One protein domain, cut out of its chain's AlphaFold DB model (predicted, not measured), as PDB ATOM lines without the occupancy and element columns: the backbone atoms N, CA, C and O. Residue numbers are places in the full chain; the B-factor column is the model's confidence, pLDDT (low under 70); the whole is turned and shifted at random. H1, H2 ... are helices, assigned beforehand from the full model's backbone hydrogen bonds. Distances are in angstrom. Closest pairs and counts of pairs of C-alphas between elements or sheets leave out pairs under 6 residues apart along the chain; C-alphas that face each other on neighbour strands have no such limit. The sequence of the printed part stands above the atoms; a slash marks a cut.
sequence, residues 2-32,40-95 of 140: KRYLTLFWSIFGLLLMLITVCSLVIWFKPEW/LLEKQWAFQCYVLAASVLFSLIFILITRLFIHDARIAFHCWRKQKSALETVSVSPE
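What this domain is: This is residues 2 to 32 and 40 to 95 of the 140 residues of an uncharacterized protein of Photorhabdus temperata subsp. temperata Meg1 (UniProt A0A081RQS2). Two nearly straight helices run side by side, opposite ways, with a loose gap between them; the long H2 makes the length and sticks out far past the first residue of the shorter H1. The printed part has 87 residues with two named helices, H1 then H2, and no named strand: all helix. It is extended, with a radius of gyration of the C-alphas of 23.3 A and spans of 78 by 23 by 13 A.

Where its parts are: H1, residues 2 to 28, measures 38.6 A from C-alpha 2 at (126.634, 113.329, 119.863) to C-alpha 28. H2, residues 40 to 89, measures 72.3 A and ends with C-alpha 89 at (118.726, 138.967, 136.399).

How they stand to each other: H1 and H2 are close but not clearly touching; their closest C-alphas, of Ser 23 and Gln 48, are 7.5 A apart. Their lines stand at a shallow tilt of 7 degrees, opposite ways. In H1 and H2 every O i to N i+4 pair is within hydrogen-bond range.

The domain as a whole: The C-alphas farthest apart, of Glu 31 and Val 92, are 78.1 A apart. Residues 33 to 39 are not printed; C-alphas 32 and 40 are 14.3 A apart across the cut. Mean pLDDT of the printed part is 71.9, and residues 80 to 95 are among those under 70.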
ATOM      1  N   LYS A   2     127.283 114.664 119.865       53.56
ATOM      2  CA  LYS A   2     126.634 113.329 119.863       53.56
ATOM      3  C   LYS A   2     127.131 112.359 118.772       53.56
ATOM      4  O   LYS A   2     127.313 111.188 119.064       53.56
ATOM      5  N   ARG A   3     127.426 112.852 117.560       61.34
ATOM      6  CA  ARG A   3     127.986 112.043 116.455       61.34
ATOM      7  C   ARG A   3     129.395 111.499 116.732       61.34
ATOM      8  O   ARG A   3     129.683 110.361 116.391       61.34
ATOM      9  N   TYR A   4     130.258 112.281 117.379       70.88
ATOM     10  CA  TYR A   4     131.596 111.817 117.761       70.88
ATOM     11  C   TYR A   4     131.526 110.784 118.884       70.88
ATOM     12  O   TYR A   4     132.280 109.822 118.872       70.88
ATOM     13  N   LEU A   5     130.564 110.930 119.803       70.69
ATOM     14  CA  LEU A   5     130.330 109.962 120.872       70.69
ATOM     15  C   LEU A   5     129.867 108.602 120.326       70.69
ATOM     16  O   LEU A   5     130.351 107.572 120.780       70.69
ATOM     17  N   THR A   6     128.984 108.588 119.322       73.56
ATOM     18  CA  THR A   6     128.531 107.342 118.677       73.56
ATOM     19  C   THR A   6     129.620 106.692 117.828       73.56
ATOM     20  O   THR A   6     129.758 105.474 117.851       73.56
ATOM     21  N   LEU A   7     130.431 107.486 117.117       77.81
ATOM     22  CA  LEU A   7     131.579 106.974 116.359       77.81
ATOM     23  C   LEU A   7     132.648 106.395 117.287       77.81
ATOM     24  O   LEU A   7     133.172 105.321 117.022       77.81
ATOM     25  N   PHE A   8     132.919 107.064 118.406       79.44
ATOM     26  CA  PHE A   8     133.842 106.576 119.422       79.44
ATOM     27  C   PHE A   8     133.369 105.248 120.027       79.44
ATOM     28  O   PHE A   8     134.147 104.302 120.106       79.44
ATOM     29  N   TRP A   9     132.077 105.132 120.355       73.56
ATOM     30  CA  TRP A   9     131.472 103.872 120.804       73.56
ATOM     31  C   TRP A   9     131.569 102.762 119.749       73.56
ATOM     32  O   TRP A   9     131.872 101.620 120.084       73.56
ATOM     33  N   SER A  10     131.376 103.103 118.473       79.19
ATOM     34  CA  SER A  10     131.492 102.158 117.359       79.19
ATOM     35  C   SER A  10     132.923 101.649 117.169       79.19
ATOM     36  O   SER A  10     133.117 100.454 116.972       79.19
ATOM     37  N   ILE A  11     133.925 102.533 117.237       83.75
ATOM     38  CA  ILE A  11     135.348 102.174 117.106       83.75
ATOM     39  C   ILE A  11     135.786 101.294 118.280       83.75
ATOM     40  O   ILE A  11     136.483 100.301 118.095       83.75
ATOM     41  N   PHE A  12     135.341 101.631 119.489       80.06
ATOM     42  CA  PHE A  12     135.685 100.885 120.693       80.06
ATOM     43  C   PHE A  12     135.028  99.497 120.720       80.06
ATOM     44  O   PHE A  12     135.679  98.509 121.056       80.06
ATOM     45  N   GLY A  13     133.765  99.407 120.291       80.38
ATOM     46  CA  GLY A  13     133.073  98.137 120.085       80.38
ATOM     47  C   GLY A  13     133.767  97.265 119.037       80.38
ATOM     48  O   GLY A  13     133.972  96.080 119.280       80.38
ATOM     49  N   LEU A  14     134.208  97.853 117.919       83.12
ATOM     50  CA  LEU A  14     134.976  97.157 116.880       83.12
ATOM     51  C   LEU A  14     136.300  96.595 117.424       83.12
ATOM     52  O   LEU A  14     136.647  95.458 117.118       83.12
ATOM     53  N   LEU A  15     137.021  97.360 118.250       83.50
ATOM     54  CA  LEU A  15     138.284  96.922 118.854       83.50
ATOM     55  C   LEU A  15     138.077  95.725 119.797       83.50
ATOM     56  O   LEU A  15     138.807  94.740 119.714       83.50
ATOM     57  N   LEU A  16     137.058  95.779 120.661       79.12
ATOM     58  CA  LEU A  16     136.681  94.659 121.536       79.12
ATOM     59  C   LEU A  16     136.263  93.422 120.734       79.12
ATOM     60  O   LEU A  16     136.618  92.298 121.099       79.12
ATOM     61  N   MET A  17     135.553  93.629 119.624       80.19
ATOM     62  CA  MET A  17     135.150  92.569 118.701       80.19
ATOM     63  C   MET A  17     136.372  91.936 118.017       80.19
ATOM     64  O   MET A  17     136.493  90.718 117.973       80.19
ATOM     65  N   LEU A  18     137.352  92.738 117.590       81.69
ATOM     66  CA  LEU A  18     138.624  92.249 117.047       81.69
ATOM     67  C   LEU A  18     139.415  91.428 118.071       81.69
ATOM     68  O   LEU A  18     139.905  90.358 117.733       81.69
ATOM     69  N   ILE A  19     139.507  91.888 119.323       78.75
ATOM     70  CA  ILE A  19     140.205  91.157 120.393       78.75
ATOM     71  C   ILE A  19     139.533  89.805 120.653       78.75
ATOM     72  O   ILE A  19     140.210  88.780 120.725       78.75
ATOM     73  N   THR A  20     138.203  89.783 120.743       79.12
ATOM     74  CA  THR A  20     137.444  88.541 120.954       79.12
ATOM     75  C   THR A  20     137.546  87.592 119.763       79.12
ATOM     76  O   THR A  20     137.750  86.398 119.970       79.12
ATOM     77  N   VAL A  21     137.493  88.096 118.527       80.69
ATOM     78  CA  VAL A  21     137.701  87.293 117.311       80.69
ATOM     79  C   VAL A  21     139.119  86.729 117.253       80.69
ATOM     80  O   VAL A  21     139.275  85.541 116.988       80.69
ATOM     81  N   CYS A  22     140.148  87.520 117.567       74.12
ATOM     82  CA  CYS A  22     141.527  87.038 117.654       74.12
ATOM     83  C   CYS A  22     141.666  85.908 118.684       74.12
ATOM     84  O   CYS A  22     142.267  84.877 118.382       74.12
ATOM     85  N   SER A  23     141.053  86.046 119.865       74.19
ATOM     86  CA  SER A  23     141.013  84.973 120.866       74.19
ATOM     87  C   SER A  23     140.281  83.721 120.371       74.19
ATOM     88  O   SER A  23     140.741  82.611 120.636       74.19
ATOM     89  N   LEU A  24     139.184  83.875 119.622       77.81
ATOM     90  CA  LEU A  24     138.413  82.758 119.065       77.81
ATOM     91  C   LEU A  24     139.187  82.003 117.974       77.81
ATOM     92  O   LEU A  24     139.161  80.775 117.929       77.81
ATOM     93  N   VAL A  25     139.900  82.729 117.110       75.00
ATOM     94  CA  VAL A  25     140.736  82.159 116.038       75.00
ATOM     95  C   VAL A  25     141.875  81.324 116.626       75.00
ATOM     96  O   VAL A  25     142.124  80.213 116.159       75.00
ATOM     97  N   ILE A  26     142.509  81.815 117.696       72.25
ATOM     98  CA  ILE A  26     143.542  81.078 118.443       72.25
ATOM     99  C   ILE A  26     142.975  79.781 119.045       72.25
ATOM    100  O   ILE A  26     143.687  78.782 119.134       72.25
ATOM    101  N   TRP A  27     141.697  79.776 119.433       68.75
ATOM    102  CA  TRP A  27     141.017  78.593 119.962       68.75
ATOM    103  C   TRP A  27     140.655  77.574 118.870       68.75
ATOM    104  O   TRP A  27     140.777  76.372 119.086       68.75
ATOM    105  N   PHE A  28     140.252  78.038 117.682       75.06
ATOM    106  CA  PHE A  28     139.773  77.170 116.597       75.06
ATOM    107  C   PHE A  28     140.888  76.415 115.861       75.06
ATOM    108  O   PHE A  28     140.656  75.315 115.358       75.06
ATOM    109  N   LYS A  29     142.089  76.999 115.762       65.12
ATOM    110  CA  LYS A  29     143.242  76.388 115.082       65.12
ATOM    111  C   LYS A  29     144.558  76.683 115.815       65.12
ATOM    112  O   LYS A  29     145.397  77.416 115.287       65.12
ATOM    113  N   PRO A  30     144.801  76.056 116.983       63.94
ATOM    114  CA  PRO A  30     146.089  76.163 117.676       63.94
ATOM    115  C   PRO A  30     147.256  75.580 116.853       63.94
ATOM    116  O   PRO A  30     148.411  75.863 117.124       63.94
ATOM    117  N   GLU A  31     146.951  74.804 115.811       59.91
ATOM    118  CA  GLU A  31     147.882  74.044 114.967       59.91
ATOM    119  C   GLU A  31     148.654  74.908 113.944       59.91
ATOM    120  O   GLU A  31     149.700  74.496 113.441       59.91
ATOM    121  N   TRP A  32     148.153  76.112 113.620       56.97
ATOM    122  CA  TRP A  32     148.869  77.085 112.771       56.97
ATOM    123  C   TRP A  32     150.083  77.682 113.484       56.97
ATOM    124  O   TRP A  32     151.071  78.061 112.853       56.97
ATOM    125  N   LEU A  40     153.036  74.511 127.035       57.84
ATOM    126  CA  LEU A  40     152.393  75.763 126.615       57.84
ATOM    127  C   LEU A  40     150.872  75.758 126.735       57.84
ATOM    128  O   LEU A  40     150.274  76.833 126.759       57.84
ATOM    129  N   LEU A  41     150.251  74.587 126.879       58.97
ATOM    130  CA  LEU A  41     148.808  74.474 127.092       58.97
ATOM    131  C   LEU A  41     148.397  75.214 128.369       58.97
ATOM    132  O   LEU A  41     147.527  76.077 128.314       58.97
ATOM    133  N   GLU A  42     149.097  74.987 129.483       65.12
ATOM    134  CA  GLU A  42     148.875  75.720 130.739       65.12
ATOM    135  C   GLU A  42     149.069  77.236 130.574       65.12
ATOM    136  O   GLU A  42     148.273  78.036 131.076       65.12
ATOM    137  N   LYS A  43     150.082  77.650 129.799       66.62
ATOM    138  CA  LYS A  43     150.350  79.072 129.532       66.62
ATOM    139  C   LYS A  43     149.284  79.718 128.646       66.62
ATOM    140  O   LYS A  43     149.003  80.904 128.806       66.62
ATOM    141  N   GLN A  44     148.656  78.962 127.753       70.56
ATOM    142  CA  GLN A  44     147.603  79.456 126.872       70.56
ATOM    143  C   GLN A  44     146.302  79.727 127.639       70.56
ATOM    144  O   GLN A  44     145.681  80.767 127.421       70.56
ATOM    145  N   TRP A  45     145.925  78.869 128.594       68.69
ATOM    146  CA  TRP A  45     144.791  79.132 129.494       68.69
ATOM    147  C   TRP A  45     145.044  80.356 130.381       68.69
ATOM    148  O   TRP A  45     144.163  81.202 130.529       68.69
ATOM    149  N   ALA A  46     146.266  80.506 130.905       75.38
ATOM    150  CA  ALA A  46     146.655  81.684 131.679       75.38
ATOM    151  C   ALA A  46     146.587  82.977 130.846       75.38
ATOM    152  O   ALA A  46     146.090  83.997 131.325       75.38
ATOM    153  N   PHE A  47     147.018  82.931 129.582       74.56
ATOM    154  CA  PHE A  47     146.929  84.067 128.665       74.56
ATOM    155  C   PHE A  47     145.471  84.444 128.367       74.56
ATOM    156  O   PHE A  47     145.124  85.622 128.391       74.56
ATOM    157  N   GLN A  48     144.592  83.459 128.171       74.19
ATOM    158  CA  GLN A  48     143.158  83.700 127.975       74.19
ATOM    159  C   GLN A  48     142.502  84.318 129.217       74.19
ATOM    160  O   GLN A  48     141.769  85.300 129.097       74.19
ATOM    161  N   CYS A  49     142.818  83.824 130.417       80.38
ATOM    162  CA  CYS A  49     142.348  84.427 131.668       80.38
ATOM    163  C   CYS A  49     142.843  85.869 131.831       80.38
ATOM    164  O   CYS A  49     142.076  86.735 132.251       80.38
ATOM    165  N   TYR A  50     144.094  86.149 131.455       80.94
ATOM    166  CA  TYR A  50     144.654  87.497 131.500       80.94
ATOM    167  C   TYR A  50     143.958  88.445 130.514       80.94
ATOM    168  O   TYR A  50     143.586  89.554 130.892       80.94
ATOM    169  N   VAL A  51     143.715  88.005 129.275       80.25
ATOM    170  CA  VAL A  51     143.006  88.796 128.253       80.25
ATOM    171  C   VAL A  51     141.567  89.087 128.682       80.25
ATOM    172  O   VAL A  51     141.111  90.226 128.573       80.25
ATOM    173  N   LEU A  52     140.864  88.094 129.234       78.38
ATOM    174  CA  LEU A  52     139.512  88.280 129.761       78.38
ATOM    175  C   LEU A  52     139.505  89.264 130.936       78.38
ATOM    176  O   LEU A  52     138.746  90.233 130.900       78.38
ATOM    177  N   ALA A  53     140.383  89.077 131.923       80.56
ATOM    178  CA  ALA A  53     140.495  89.963 133.081       80.56
ATOM    179  C   ALA A  53     140.846  91.405 132.679       80.56
ATOM    180  O   ALA A  53     140.216  92.348 133.163       80.56
ATOM    181  N   ALA A  54     141.786  91.586 131.749       79.94
ATOM    182  CA  ALA A  54     142.146  92.894 131.218       79.94
ATOM    183  C   ALA A  54     140.965  93.551 130.485       79.94
ATOM    184  O   ALA A  54     140.704  94.735 130.693       79.94
ATOM    185  N   SER A  55     140.201  92.794 129.688       79.94
ATOM    186  CA  SER A  55     139.018  93.320 128.989       79.94
ATOM    187  C   SER A  55     137.908  93.762 129.952       79.94
ATOM    188  O   SER A  55     137.278  94.805 129.741       79.94
ATOM    189  N   VAL A  56     137.702  93.004 131.036       82.94
ATOM    190  CA  VAL A  56     136.708  93.301 132.071       82.94
ATOM    191  C   VAL A  56     137.124  94.548 132.837       82.94
ATOM    192  O   VAL A  56     136.329  95.480 132.948       82.94
ATOM    193  N   LEU A  57     138.375  94.609 133.303       85.19
ATOM    194  CA  LEU A  57     138.913  95.762 134.019       85.19
ATOM    195  C   LEU A  57     138.828  97.031 133.161       85.19
ATOM    196  O   LEU A  57     138.364  98.071 133.627       85.19
ATOM    197  N   PHE A  58     139.210  96.933 131.888       80.19
ATOM    198  CA  PHE A  58     139.166  98.052 130.956       80.19
ATOM    199  C   PHE A  58     137.732  98.515 130.668       80.19
ATOM    200  O   PHE A  58     137.466  99.717 130.684       80.19
ATOM    201  N   SER A  59     136.781  97.588 130.500       79.75
ATOM    202  CA  SER A  59     135.354  97.929 130.380       79.75
ATOM    203  C   SER A  59     134.828  98.639 131.624       79.75
ATOM    204  O   SER A  59     134.090  99.615 131.510       79.75
ATOM    205  N   LEU A  60     135.226  98.191 132.814       83.56
ATOM    206  CA  LEU A  60     134.790  98.765 134.087       83.56
ATOM    207  C   LEU A  60     135.311 100.201 134.257       83.56
ATOM    208  O   LEU A  60     134.540 101.109 134.570       83.56
ATOM    209  N   ILE A  61     136.592 100.425 133.950       84.94
ATOM    210  CA  ILE A  61     137.219 101.756 133.923       84.94
ATOM    211  C   ILE A  61     136.517 102.661 132.903       84.94
ATOM    212  O   ILE A  61     136.207 103.815 133.194       84.94
ATOM    213  N   PHE A  62     136.207 102.145 131.715       77.75
ATOM    214  CA  PHE A  62     135.555 102.915 130.660       77.75
ATOM    215  C   PHE A  62     134.112 103.318 131.012       77.75
ATOM    216  O   PHE A  62     133.693 104.458 130.777       77.75
ATOM    217  N   ILE A  63     133.351 102.413 131.633       80.88
ATOM    218  CA  ILE A  63     132.018 102.713 132.175       80.88
ATOM    219  C   ILE A  63     132.119 103.802 133.250       80.88
ATOM    220  O   ILE A  63     131.306 104.726 133.264       80.88
ATOM    221  N   LEU A  64     133.129 103.738 134.119       85.94
ATOM    222  CA  LEU A  64     133.346 104.753 135.145       85.94
ATOM    223  C   LEU A  64     133.636 106.127 134.522       85.94
ATOM    224  O   LEU A  64     132.984 107.105 134.878       85.94
ATOM    225  N   ILE A  65     134.539 106.198 133.539       81.50
ATOM    226  CA  ILE A  65     134.891 107.448 132.846       81.50
ATOM    227  C   ILE A  65     133.670 108.055 132.151       81.50
ATOM    228  O   ILE A  65     133.402 109.246 132.298       81.50
ATOM    229  N   THR A  66     132.888 107.256 131.422       77.38
ATOM    230  CA  THR A  66     131.681 107.759 130.741       77.38
ATOM    231  C   THR A  66     130.623 108.248 131.729       77.38
ATOM    232  O   THR A  66     130.006 109.290 131.503       77.38
ATOM    233  N   ARG A  67     130.439 107.550 132.856       80.56
ATOM    234  CA  ARG A  67     129.556 107.987 133.948       80.56
ATOM    235  C   ARG A  67     130.016 109.311 134.555       80.56
ATOM    236  O   ARG A  67     129.181 110.204 134.693       80.56
ATOM    237  N   LEU A  68     131.305 109.444 134.868       82.88
ATOM    238  CA  LEU A  68     131.897 110.673 135.405       82.88
ATOM    239  C   LEU A  68     131.736 111.833 134.423       82.88
ATOM    240  O   LEU A  68     131.258 112.894 134.802       82.88
ATOM    241  N   PHE A  69     132.012 111.604 133.142       79.75
ATOM    242  CA  PHE A  69     131.902 112.638 132.118       79.75
ATOM    243  C   PHE A  69     130.459 113.129 131.928       79.75
ATOM    244  O   PHE A  69     130.212 114.326 131.798       79.75
ATOM    245  N   ILE A  70     129.474 112.225 131.946       75.81
ATOM    246  CA  ILE A  70     128.050 112.597 131.882       75.81
ATOM    247  C   ILE A  70     127.620 113.336 133.154       75.81
ATOM    248  O   ILE A  70     126.811 114.263 133.082       75.81
ATOM    249  N   HIS A  71     128.126 112.919 134.313       75.94
ATOM    250  CA  HIS A  71     127.839 113.555 135.591       75.94
ATOM    251  C   HIS A  71     128.399 114.983 135.646       75.94
ATOM    252  O   HIS A  71     127.642 115.921 135.902       75.94
ATOM    253  N   ASP A  72     129.668 115.168 135.287       76.00
ATOM    254  CA  ASP A  72     130.305 116.484 135.199       76.00
ATOM    255  C   ASP A  72     129.636 117.368 134.154       76.00
ATOM    256  O   ASP A  72     129.374 118.538 134.420       76.00
ATOM    257  N   ALA A  73     129.249 116.818 132.999       74.12
ATOM    258  CA  ALA A  73     128.499 117.570 131.996       74.12
ATOM    259  C   ALA A  73     127.147 118.070 132.535       74.12
ATOM    260  O   ALA A  73     126.726 119.178 132.197       74.12
ATOM    261  N   ARG A  74     126.461 117.297 133.391       71.62
ATOM    262  CA  ARG A  74     125.228 117.756 134.056       71.62
ATOM    263  C   ARG A  74     125.521 118.871 135.050       71.62
ATOM    264  O   ARG A  74     124.830 119.886 135.010       71.62
ATOM    265  N   ILE A  75     126.532 118.715 135.903       73.88
ATOM    266  CA  ILE A  75     126.907 119.732 136.897       73.88
ATOM    267  C   ILE A  75     127.325 121.031 136.205       73.88
ATOM    268  O   ILE A  75     126.790 122.091 136.520       73.88
ATOM    269  N   ALA A  76     128.202 120.950 135.207       77.38
ATOM    270  CA  ALA A  76     128.647 122.095 134.423       77.38
ATOM    271  C   ALA A  76     127.471 122.800 133.733       77.38
ATOM    272  O   ALA A  76     127.399 124.027 133.737       77.38
ATOM    273  N   PHE A  77     126.500 122.047 133.206       72.38
ATOM    274  CA  PHE A  77     125.295 122.623 132.614       72.38
ATOM    275  C   PHE A  77     124.391 123.311 133.650       72.38
ATOM    276  O   PHE A  77     123.817 124.363 133.361       72.38
ATOM    277  N   HIS A  78     124.279 122.764 134.865       71.44
ATOM    278  CA  HIS A  78     123.564 123.414 135.966       71.44
ATOM    279  C   HIS A  78     124.253 124.712 136.411       71.44
ATOM    280  O   HIS A  78     123.569 125.722 136.586       71.44
ATOM    281  N   CYS A  79     125.584 124.721 136.520       75.31
ATOM    282  CA  CYS A  79     126.366 125.918 136.836       75.31
ATOM    283  C   CYS A  79     126.260 126.979 135.732       75.31
ATOM    284  O   CYS A  79     125.970 128.136 136.028       75.31
ATOM    285  N   TRP A  80     126.399 126.584 134.462       67.12
ATOM    286  CA  TRP A  80     126.249 127.484 133.315       67.12
ATOM    287  C   TRP A  80     124.843 128.086 133.239       67.12
ATOM    288  O   TRP A  80     124.696 129.288 133.027       67.12
ATOM    289  N   ARG A  81     123.796 127.287 133.493       65.19
ATOM    290  CA  ARG A  81     122.419 127.791 133.586       65.19
ATOM    291  C   ARG A  81     122.271 128.804 134.719       65.19
ATOM    292  O   ARG A  81     121.671 129.844 134.486       65.19
ATOM    293  N   LYS A  82     122.824 128.520 135.904       67.19
ATOM    294  CA  LYS A  82     122.750 129.413 137.071       67.19
ATOM    295  C   LYS A  82     123.459 130.748 136.811       67.19
ATOM    296  O   LYS A  82     122.950 131.799 137.189       67.19
ATOM    297  N   GLN A  83     124.600 130.708 136.125       66.62
ATOM    298  CA  GLN A  83     125.340 131.906 135.737       66.62
ATOM    299  C   GLN A  83     124.606 132.710 134.661       66.62
ATOM    300  O   GLN A  83     124.521 133.929 134.773       66.62
ATOM    301  N   LYS A  84     124.021 132.045 133.658       58.78
ATOM    302  CA  LYS A  84     123.228 132.717 132.624       58.78
ATOM    303  C   LYS A  84     121.962 133.357 133.199       58.78
ATOM    304  O   LYS A  84     121.690 134.507 132.884       58.78
ATOM    305  N   SER A  85     121.265 132.675 134.112       56.97
ATOM    306  CA  SER A  85     120.125 133.261 134.825       56.97
ATOM    307  C   SER A  85     120.533 134.451 135.694       56.97
ATOM    308  O   SER A  85     119.809 135.434 135.726       56.97
ATOM    309  N   ALA A  86     121.700 134.410 136.351       57.69
ATOM    310  CA  ALA A  86     122.202 135.533 137.149       57.69
ATOM    311  C   ALA A  86     122.598 136.746 136.284       57.69
ATOM    312  O   ALA A  86     122.379 137.883 136.692       57.69
ATOM    313  N   LEU A  87     123.125 136.512 135.077       55.84
ATOM    314  CA  LEU A  87     123.431 137.569 134.109       55.84
ATOM    315  C   LEU A  87     122.149 138.176 133.502       55.84
ATOM    316  O   LEU A  87     122.071 139.388 133.324       55.84
ATOM    317  N   GLU A  88     121.122 137.355 133.250       49.41
ATOM    318  CA  GLU A  88     119.776 137.802 132.843       49.41
ATOM    319  C   GLU A  88     119.003 138.483 133.990       49.41
ATOM    320  O   GLU A  88     118.119 139.287 133.729       49.41
ATOM    321  N   THR A  89     119.365 138.267 135.262       46.56
ATOM    322  CA  THR A  89     118.726 138.967 136.399       46.56
ATOM    323  C   THR A  89     119.076 140.465 136.429       46.56
ATOM    324  O   THR A  89     118.308 141.261 136.959       46.56
ATOM    325  N   VAL A  90     120.190 140.884 135.809       52.34
ATOM    326  CA  VAL A  90     120.540 142.313 135.654       52.34
ATOM    327  C   VAL A  90     119.743 142.980 134.520       52.34
ATOM    328  O   VAL A  90     119.618 144.201 134.488       52.34
ATOM    329  N   SER A  91     119.137 142.202 133.618       51.91
ATOM    330  CA  SER A  91     118.299 142.706 132.528       51.91
ATOM    331  C   SER A  91     116.936 142.014 132.560       51.91
ATOM    332  O   SER A  91     116.647 141.131 131.766       51.91
ATOM    333  N   VAL A  92     116.114 142.433 133.528       52.34
ATOM    334  CA  VAL A  92     114.667 142.172 133.625       52.34
ATOM    335  C   VAL A  92     114.283 140.688 133.519       52.34
ATOM    336  O   VAL A  92     113.895 140.191 132.466       52.34
ATOM    337  N   SER A  93     114.271 139.988 134.655       46.31
ATOM    338  CA  SER A  93     113.450 138.782 134.796       46.31
ATOM    339  C   SER A  93     112.822 138.757 136.190       46.31
ATOM    340  O   SER A  93     113.563 138.762 137.177       46.31
ATOM    341  N   PRO A  94     111.481 138.800 136.303       52.38
ATOM    342  CA  PRO A  94     110.815 138.692 137.589       52.38
ATOM    343  C   PRO A  94     111.046 137.278 138.128       52.38
ATOM    344  O   PRO A  94     111.134 136.320 137.354       52.38
ATOM    345  N   GLU A  95     111.140 137.131 139.452       58.03
ATOM    346  CA  GLU A  95     111.001 135.821 140.095       58.03
ATOM    347  C   GLU A  95     109.873 135.030 139.415       58.03
ATOM    348  O   GLU A  95     108.852 135.631 139.061       58.03
TER     349      GLU A  95